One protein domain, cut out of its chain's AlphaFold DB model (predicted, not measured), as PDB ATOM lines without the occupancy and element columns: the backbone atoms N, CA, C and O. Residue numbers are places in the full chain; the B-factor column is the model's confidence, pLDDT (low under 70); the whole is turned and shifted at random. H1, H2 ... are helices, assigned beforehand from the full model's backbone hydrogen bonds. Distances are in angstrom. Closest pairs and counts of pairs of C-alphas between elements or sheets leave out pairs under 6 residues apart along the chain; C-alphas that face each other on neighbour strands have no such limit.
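What this domain is: This is residues 2 to 19 and 66 to 112 of the 112 residues of a protein of uncultured Lactobacillus sp (UniProt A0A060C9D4). This is an elongated model with little regular structure: short helices H3 and H2 touch about perpendicular to each other, while tiny H1 sits apart among winding loops. Arg 5 and Val 80, both outside the named helices, mark its far ends. The printed part has 65 residues with three named helices, H1, H2, H3 in chain order, and no named strand; the class is all helix, with only 19 residues in named elements. It is only just loose, close to compact, with a radius of gyration of the C-alphas of 13.4 A and spans of 41 by 24 by 17 A.

Where its parts are: Find C-alpha 103 at (52.797, -0.329, 27.768); from there H3, residues 103 to 111, runs 12.6 A to C-alpha 111 at (61.048, 9.058, 29.051). H2 is residues 93 to 98, 8.8 A long, and H1 residues 73 to 76, 5.8 A.

How they stand to each other: Look at Glu 96 and Leu 104, the closest C-alphas of H2 and H3, 5.9 A apart; these helices touch, about perpendicular at 78 degrees. H1 is apart from both. In H2 and H3 every O i to N i+4 pair is within hydrogen-bond range; H1 is too short for one.

The domain as a whole: The C-alphas of Arg 5 and Val 80, the two farthest apart, are 42.1 A apart. Residues 20 to 65 are not printed, and C-alphas 19 and 66 are 11.1 A apart across the cut. The H1 to H2 link is long, 16 residues; H2 to H3 is tight. Only residue 112 has pLDDT under 70.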
ATOM      1  N   TYR A   2      63.873   3.982  21.251       91.25
ATOM      2  CA  TYR A   2      63.908   5.109  22.203       91.25
ATOM      3  C   TYR A   2      65.189   5.334  23.035       91.25
ATOM      4  O   TYR A   2      65.390   6.433  23.527       91.25
ATOM      5  N   LEU A   3      66.062   4.331  23.193       92.12
ATOM      6  CA  LEU A   3      67.284   4.420  24.021       92.12
ATOM      7  C   LEU A   3      68.546   4.839  23.245       92.12
ATOM      8  O   LEU A   3      69.655   4.805  23.775       92.12
ATOM      9  N   GLN A   4      68.407   5.162  21.961       93.94
ATOM     10  CA  GLN A   4      69.523   5.610  21.131       93.94
ATOM     11  C   GLN A   4      69.728   7.121  21.276       93.94
ATOM     12  O   GLN A   4      68.830   7.847  21.691       93.94
ATOM     13  N   ARG A   5      70.918   7.614  20.909       94.44
ATOM     14  CA  ARG A   5      71.170   9.060  20.849       94.44
ATOM     15  C   ARG A   5      70.275   9.683  19.778       94.44
ATOM     16  O   ARG A   5      70.415   9.351  18.605       94.44
ATOM     17  N   GLY A   6      69.395  10.590  20.180       93.69
ATOM     18  CA  GLY A   6      68.474  11.271  19.276       93.69
ATOM     19  C   GLY A   6      67.290  11.879  20.016       93.69
ATOM     20  O   GLY A   6      67.275  11.932  21.243       93.69
ATOM     21  N   ILE A   7      66.303  12.335  19.247       94.00
ATOM     22  CA  ILE A   7      65.023  12.831  19.759       94.00
ATOM     23  C   ILE A   7      63.988  11.721  19.534       94.00
ATOM     24  O   ILE A   7      63.754  11.361  18.377       94.00
ATOM     25  N   PRO A   8      63.397  11.142  20.593       93.31
ATOM     26  CA  PRO A   8      62.363  10.131  20.432       93.31
ATOM     27  C   PRO A   8      61.082  10.756  19.863       93.31
ATOM     28  O   PRO A   8      60.627  11.793  20.340       93.31
ATOM     29  N   CYS A   9      60.479  10.094  18.876       94.50
ATOM     30  CA  CYS A   9      59.166  10.440  18.334       94.50
ATOM     31  C   CYS A   9      58.219   9.269  18.585       94.50
ATOM     32  O   CYS A   9      58.566   8.141  18.247       94.50
ATOM     33  N   ILE A  10      57.047   9.545  19.154       94.56
ATOM     34  CA  ILE A  10      56.020   8.544  19.467       94.56
ATOM     35  C   ILE A  10      54.800   8.862  18.616       94.56
ATOM     36  O   ILE A  10      54.347  10.010  18.592       94.56
ATOM     37  N   TYR A  11      54.292   7.868  17.894       94.69
ATOM     38  CA  TYR A  11      53.033   8.010  17.172       94.69
ATOM     39  C   TYR A  11      51.854   7.719  18.104       94.69
ATOM     40  O   TYR A  11      51.966   6.874  18.986       94.69
ATOM     41  N   TYR A  12      50.721   8.403  17.917       94.25
ATOM     42  CA  TYR A  12      49.573   8.221  18.807       94.25
ATOM     43  C   TYR A  12      49.112   6.758  18.813       94.25
ATOM     44  O   TYR A  12      49.025   6.113  17.764       94.25
ATOM     45  N   GLY A  13      48.817   6.238  19.998       95.56
ATOM     46  CA  GLY A  13      48.412   4.852  20.168       95.56
ATOM     47  C   GLY A  13      49.577   3.872  20.291       95.56
ATOM     48  O   GLY A  13      49.368   2.763  20.779       95.56
ATOM     49  N   GLU A  14      50.800   4.247  19.911       95.56
ATOM     50  CA  GLU A  14      51.983   3.400  20.108       95.56
ATOM     51  C   GLU A  14      52.250   3.179  21.602       95.56
ATOM     52  O   GLU A  14      52.609   2.077  22.022       95.56
ATOM     53  N   GLU A  15      51.997   4.203  22.416       96.12
ATOM     54  CA  GLU A  15      52.169   4.177  23.864       96.12
ATOM     55  C   GLU A  15      51.193   3.244  24.580       96.12
ATOM     56  O   GLU A  15      51.468   2.845  25.703       96.12
ATOM     57  N   ILE A  16      50.090   2.861  23.936       96.81
ATOM     58  CA  ILE A  16      49.148   1.850  24.434       96.81
ATOM     59  C   ILE A  16      49.181   0.569  23.585       96.81
ATOM     60  O   ILE A  16      48.329  -0.297  23.733       96.81
ATOM     61  N   GLY A  17      50.131   0.432  22.655       95.50
ATOM     62  CA  GLY A  17      50.240  -0.758  21.806       95.50
ATOM     63  C   GLY A  17      49.054  -0.973  20.856       95.50
ATOM     64  O   GLY A  17      48.677  -2.122  20.602       95.50
ATOM     65  N   MET A  18      48.461   0.104  20.327       96.00
ATOM     66  CA  MET A  18      47.424   0.013  19.294       96.00
ATOM     67  C   MET A  18      47.907  -0.811  18.098       96.00
ATOM     68  O   MET A  18      49.031  -0.664  17.618       96.00
ATOM     69  N   GLN A  19      47.023  -1.671  17.602       94.62
ATOM     70  CA  GLN A  19      47.279  -2.510  16.438       94.62
ATOM     71  C   GLN A  19      46.570  -1.961  15.202       94.62
ATOM     72  O   GLN A  19      45.646  -1.150  15.294       94.62
ATOM     73  N   VAL A  66      41.002   5.575  15.026       94.62
ATOM     74  CA  VAL A  66      40.763   6.526  16.115       94.62
ATOM     75  C   VAL A  66      41.539   6.129  17.367       94.62
ATOM     76  O   VAL A  66      41.724   4.941  17.628       94.62
ATOM     77  N   MET A  67      41.971   7.123  18.145       96.19
ATOM     78  CA  MET A  67      42.576   6.872  19.453       96.19
ATOM     79  C   MET A  67      41.572   6.160  20.362       96.19
ATOM     80  O   MET A  67      40.395   6.522  20.383       96.19
ATOM     81  N   GLN A  68      42.041   5.166  21.113       96.94
ATOM     82  CA  GLN A  68      41.202   4.395  22.025       96.94
ATOM     83  C   GLN A  68      41.332   4.939  23.449       96.94
ATOM     84  O   GLN A  68      42.242   4.556  24.180       96.94
ATOM     85  N   TRP A  69      40.458   5.864  23.844       97.25
ATOM     86  CA  TRP A  69      40.498   6.476  25.176       97.25
ATOM     87  C   TRP A  69      39.942   5.551  26.253       97.25
ATOM     88  O   TRP A  69      40.578   5.370  27.289       97.25
ATOM     89  N   ASP A  70      38.792   4.937  25.992       96.75
ATOM     90  CA  ASP A  70      38.106   4.043  26.924       96.75
ATOM     91  C   ASP A  70      37.218   3.019  26.186       96.75
ATOM     92  O   ASP A  70      37.263   2.897  24.959       96.75
ATOM     93  N   ALA A  71      36.421   2.256  26.940       95.69
ATOM     94  CA  ALA A  71      35.503   1.241  26.419       95.69
ATOM     95  C   ALA A  71      34.124   1.792  25.990       95.69
ATOM     96  O   ALA A  71      33.210   1.014  25.700       95.69
ATOM     97  N   SER A  72      33.931   3.112  25.978       95.69
ATOM     98  CA  SER A  72      32.674   3.727  25.553       95.69
ATOM     99  C   SER A  72      32.513   3.709  24.025       95.69
ATOM    100  O   SER A  72      33.337   3.186  23.268       95.69
ATOM    101  N   LYS A  73      31.394   4.259  23.540       95.00
ATOM    102  CA  LYS A  73      31.082   4.319  22.109       95.00
ATOM    103  C   LYS A  73      32.217   5.012  21.346       95.00
ATOM    104  O   LYS A  73      32.705   6.057  21.758       95.00
ATOM    105  N   TYR A  74      32.624   4.415  20.223       94.75
ATOM    106  CA  TYR A  74      33.761   4.881  19.418       94.75
ATOM    107  C   TYR A  74      35.053   5.061  20.232       94.75
ATOM    108  O   TYR A  74      35.854   5.943  19.938       94.75
ATOM    109  N   SER A  75      35.235   4.227  21.259       95.06
ATOM    110  CA  SER A  75      36.390   4.233  22.157       95.06
ATOM    111  C   SER A  75      36.608   5.568  22.882       95.06
ATOM    112  O   SER A  75      37.748   5.963  23.116       95.06
ATOM    113  N   GLY A  76      35.531   6.316  23.152       95.62
ATOM    114  CA  GLY A  76      35.593   7.646  23.766       95.62
ATOM    115  C   GLY A  76      36.160   8.738  22.852       95.62
ATOM    116  O   GLY A  76      36.403   9.855  23.297       95.62
ATOM    117  N   PHE A  77      36.396   8.448  21.567       96.38
ATOM    118  CA  PHE A  77      36.965   9.409  20.616       96.38
ATOM    119  C   PHE A  77      35.960  10.474  20.157       96.38
ATOM    120  O   PHE A  77      36.348  11.591  19.821       96.38
ATOM    121  N   SER A  78      34.682  10.114  20.056       97.00
ATOM    122  CA  SER A  78      33.648  10.947  19.440       97.00
ATOM    123  C   SER A  78      32.257  10.470  19.849       97.00
ATOM    124  O   SER A  78      32.053   9.279  20.065       97.00
ATOM    125  N   ASP A  79      31.272  11.367  19.858       96.38
ATOM    126  CA  ASP A  79      29.853  11.016  20.032       96.38
ATOM    127  C   ASP A  79      29.197  10.544  18.713       96.38
ATOM    128  O   ASP A  79      28.227   9.766  18.695       96.38
ATOM    129  N   VAL A  80      29.759  10.989  17.583       96.56
ATOM    130  CA  VAL A  80      29.321  10.678  16.212       96.56
ATOM    131  C   VAL A  80      30.262   9.694  15.520       96.56
ATOM    132  O   VAL A  80      31.415   9.541  15.925       96.56
ATOM    133  N   LYS A  81      29.776   9.025  14.465       95.00
ATOM    134  CA  LYS A  81      30.543   8.002  13.740       95.00
ATOM    135  C   LYS A  81      31.858   8.589  13.205       95.00
ATOM    136  O   LYS A  81      31.795   9.510  12.389       95.00
ATOM    137  N   PRO A  82      33.026   8.062  13.616       94.12
ATOM    138  CA  PRO A  82      34.303   8.548  13.120       94.12
ATOM    139  C   PRO A  82      34.496   8.260  11.636       94.12
ATOM    140  O   PRO A  82      33.926   7.320  11.080       94.12
ATOM    141  N   TRP A  83      35.361   9.059  11.017       92.19
ATOM    142  CA  TRP A  83      35.691   8.972   9.596       92.19
ATOM    143  C   TRP A  83      36.449   7.690   9.216       92.19
ATOM    144  O   TRP A  83      36.395   7.292   8.061       92.19
ATOM    145  N   ASN A  84      37.147   7.052  10.162       92.75
ATOM    146  CA  ASN A  84      37.854   5.793   9.947       92.75
ATOM    147  C   ASN A  84      37.612   4.848  11.121       92.75
ATOM    148  O   ASN A  84      38.102   5.077  12.230       92.75
ATOM    149  N   LEU A  85      36.827   3.805  10.873       91.19
ATOM    150  CA  LEU A  85      36.423   2.839  11.881       91.19
ATOM    151  C   LEU A  85      36.575   1.431  11.308       91.19
ATOM    152  O   LEU A  85      36.041   1.125  10.244       91.19
ATOM    153  N   GLY A  86      37.281   0.586  12.045       90.38
ATOM    154  CA  GLY A  86      37.459  -0.829  11.751       90.38
ATOM    155  C   GLY A  86      37.463  -1.633  13.045       90.38
ATOM    156  O   GLY A  86      37.334  -1.072  14.135       90.38
ATOM    157  N   GLN A  87      37.622  -2.943  12.925       91.75
ATOM    158  CA  GLN A  87      37.850  -3.815  14.068       91.75
ATOM    159  C   GLN A  87      39.249  -3.543  14.628       91.75
ATOM    160  O   GLN A  87      40.223  -3.462  13.873       91.75
ATOM    161  N   ASN A  88      39.346  -3.397  15.944       88.25
ATOM    162  CA  ASN A  88      40.588  -3.170  16.670       88.25
ATOM    163  C   ASN A  88      40.692  -4.130  17.860       88.25
ATOM    164  O   ASN A  88      39.733  -4.803  18.239       88.25
ATOM    165  N   THR A  89      41.888  -4.221  18.434       84.25
ATOM    166  CA  THR A  89      42.086  -4.887  19.719       84.25
ATOM    167  C   THR A  89      41.577  -4.004  20.851       84.25
ATOM    168  O   THR A  89      41.740  -2.785  20.812       84.25
ATOM    169  N   ALA A  90      41.007  -4.635  21.880       84.44
ATOM    170  CA  ALA A  90      40.461  -3.972  23.060       84.44
ATOM    171  C   ALA A  90      41.576  -3.452  23.988       84.44
ATOM    172  O   ALA A  90      41.788  -3.977  25.076       84.44
ATOM    173  N   VAL A  91      42.310  -2.439  23.531       94.94
ATOM    174  CA  VAL A  91      43.273  -1.686  24.336       94.94
ATOM    175  C   VAL A  91      42.853  -0.228  24.376       94.94
ATOM    176  O   VAL A  91      42.447   0.323  23.356       94.94
ATOM    177  N   ASN A  92      42.912   0.395  25.548       97.19
ATOM    178  CA  ASN A  92      42.514   1.785  25.717       97.19
ATOM    179  C   ASN A  92      43.328   2.478  26.817       97.19
ATOM    180  O   ASN A  92      43.919   1.831  27.684       97.19
ATOM    181  N   VAL A  93      43.358   3.809  26.766       98.06
ATOM    182  CA  VAL A  93      44.128   4.643  27.700       98.06
ATOM    183  C   VAL A  93      43.653   4.471  29.138       98.06
ATOM    184  O   VAL A  93      44.490   4.421  30.037       98.06
ATOM    185  N   HIS A  94      42.343   4.377  29.375       98.12
ATOM    186  CA  HIS A  94      41.791   4.216  30.718       98.12
ATOM    187  C   HIS A  94      42.375   2.987  31.432       98.12
ATOM    188  O   HIS A  94      42.926   3.117  32.526       98.12
ATOM    189  N   ASP A  95      42.343   1.822  30.788       97.56
ATOM    190  CA  ASP A  95      42.855   0.573  31.359       97.56
ATOM    191  C   ASP A  95      44.388   0.596  31.497       97.56
ATOM    192  O   ASP A  95      44.946   0.175  32.518       97.56
ATOM    193  N   GLU A  96      45.088   1.153  30.505       97.75
ATOM    194  CA  GLU A  96      46.551   1.297  30.505       97.75
ATOM    195  C   GLU A  96      47.053   2.258  31.601       97.75
ATOM    196  O   GLU A  96      48.163   2.088  32.113       97.75
ATOM    197  N   LEU A  97      46.256   3.253  32.005       97.06
ATOM    198  CA  LEU A  97      46.591   4.158  33.111       97.06
ATOM    199  C   LEU A  97      46.549   3.452  34.470       97.06
ATOM    200  O   LEU A  97      47.406   3.725  35.315       97.06
ATOM    201  N   VAL A  98      45.568   2.571  34.680       96.94
ATOM    202  CA  VAL A  98      45.353   1.867  35.957       96.94
ATOM    203  C   VAL A  98      46.330   0.697  36.122       96.94
ATOM    204  O   VAL A  98      46.752   0.385  37.238       96.94
ATOM    205  N   ASN A  99      46.734   0.056  35.024       96.81
ATOM    206  CA  ASN A  99      47.676  -1.057  35.056       96.81
ATOM    207  C   ASN A  99      49.141  -0.578  35.139       96.81
ATOM    208  O   ASN A  99      49.722  -0.131  34.158       96.81
ATOM    209  N   ASN A 100      49.796  -0.770  36.287       96.06
ATOM    210  CA  ASN A 100      51.208  -0.398  36.498       96.06
ATOM    211  C   ASN A 100      52.225  -1.159  35.623       96.06
ATOM    212  O   ASN A 100      53.391  -0.761  35.541       96.06
ATOM    213  N   GLN A 101      51.816  -2.262  34.998       96.94
ATOM    214  CA  GLN A 101      52.642  -3.061  34.087       96.94
ATOM    215  C   GLN A 101      52.293  -2.824  32.611       96.94
ATOM    216  O   GLN A 101      52.752  -3.573  31.751       96.94
ATOM    217  N   SER A 102      51.490  -1.803  32.318       97.50
ATOM    218  CA  SER A 102      51.041  -1.477  30.969       97.50
ATOM    219  C   SER A 102      52.157  -0.946  30.064       97.50
ATOM    220  O   SER A 102      53.234  -0.538  30.531       97.50
ATOM    221  N   VAL A 103      51.888  -0.924  28.756       96.75
ATOM    222  CA  VAL A 103      52.797  -0.329  27.768       96.75
ATOM    223  C   VAL A 103      52.937   1.165  28.059       96.75
ATOM    224  O   VAL A 103      54.060   1.673  28.114       96.75
ATOM    225  N   LEU A 104      51.838   1.840  28.397       97.19
ATOM    226  CA  LEU A 104      51.833   3.267  28.726       97.19
ATOM    227  C   LEU A 104      52.732   3.588  29.922       97.19
ATOM    228  O   LEU A 104      53.512   4.544  29.892       97.19
ATOM    229  N   GLN A 105      52.665   2.779  30.978       97.12
ATOM    230  CA  GLN A 105      53.505   2.964  32.163       97.12
ATOM    231  C   GLN A 105      54.971   2.609  31.888       97.12
ATOM    232  O   GLN A 105      55.880   3.166  32.511       97.12
ATOM    233  N   TYR A 106      55.244   1.707  30.942       96.25
ATOM    234  CA  TYR A 106      56.601   1.491  30.445       96.25
ATOM    235  C   TYR A 106      57.135   2.724  29.697       96.25
ATOM    236  O   TYR A 106      58.218   3.198  30.037       96.25
ATOM    237  N   TYR A 107      56.362   3.300  28.768       96.31
ATOM    238  CA  TYR A 107      56.727   4.536  28.059       96.31
ATOM    239  C   TYR A 107      56.991   5.702  29.013       96.31
ATOM    240  O   TYR A 107      58.008   6.381  28.884       96.31
ATOM    241  N   ARG A 108      56.131   5.902  30.019       94.81
ATOM    242  CA  ARG A 108      56.332   6.934  31.050       94.81
ATOM    243  C   ARG A 108      57.650   6.757  31.796       94.81
ATOM    244  O   ARG A 108      58.383   7.719  31.951       94.81
ATOM    245  N   ARG A 109      57.980   5.536  32.229       94.88
ATOM    246  CA  ARG A 109      59.258   5.256  32.914       94.88
ATOM    247  C   ARG A 109      60.475   5.443  32.013       94.88
ATOM    248  O   ARG A 109      61.541   5.767  32.514       94.88
ATOM    249  N   LEU A 110      60.330   5.194  30.715       93.75
ATOM    250  CA  LEU A 110      61.421   5.277  29.749       93.75
ATOM    251  C   LEU A 110      61.824   6.723  29.418       93.75
ATOM    252  O   LEU A 110      62.978   6.952  29.066       93.75
ATOM    253  N   LEU A 111      60.876   7.663  29.483       90.00
ATOM    254  CA  LEU A 111      61.048   9.058  29.051       90.00
ATOM    255  C   LEU A 111      61.116  10.070  30.206       90.00
ATOM    256  O   LEU A 111      61.416  11.234  29.944       90.00
ATOM    257  N   ASN A 112      60.788   9.645  31.433       68.25
ATOM    258  CA  ASN A 112      60.810  10.467  32.649       68.25
ATOM    259  C   ASN A 112      62.216  10.635  33.228       68.25
ATOM    260  O   ASN A 112      62.950   9.623  33.304       68.25
TER     261      ASN A 112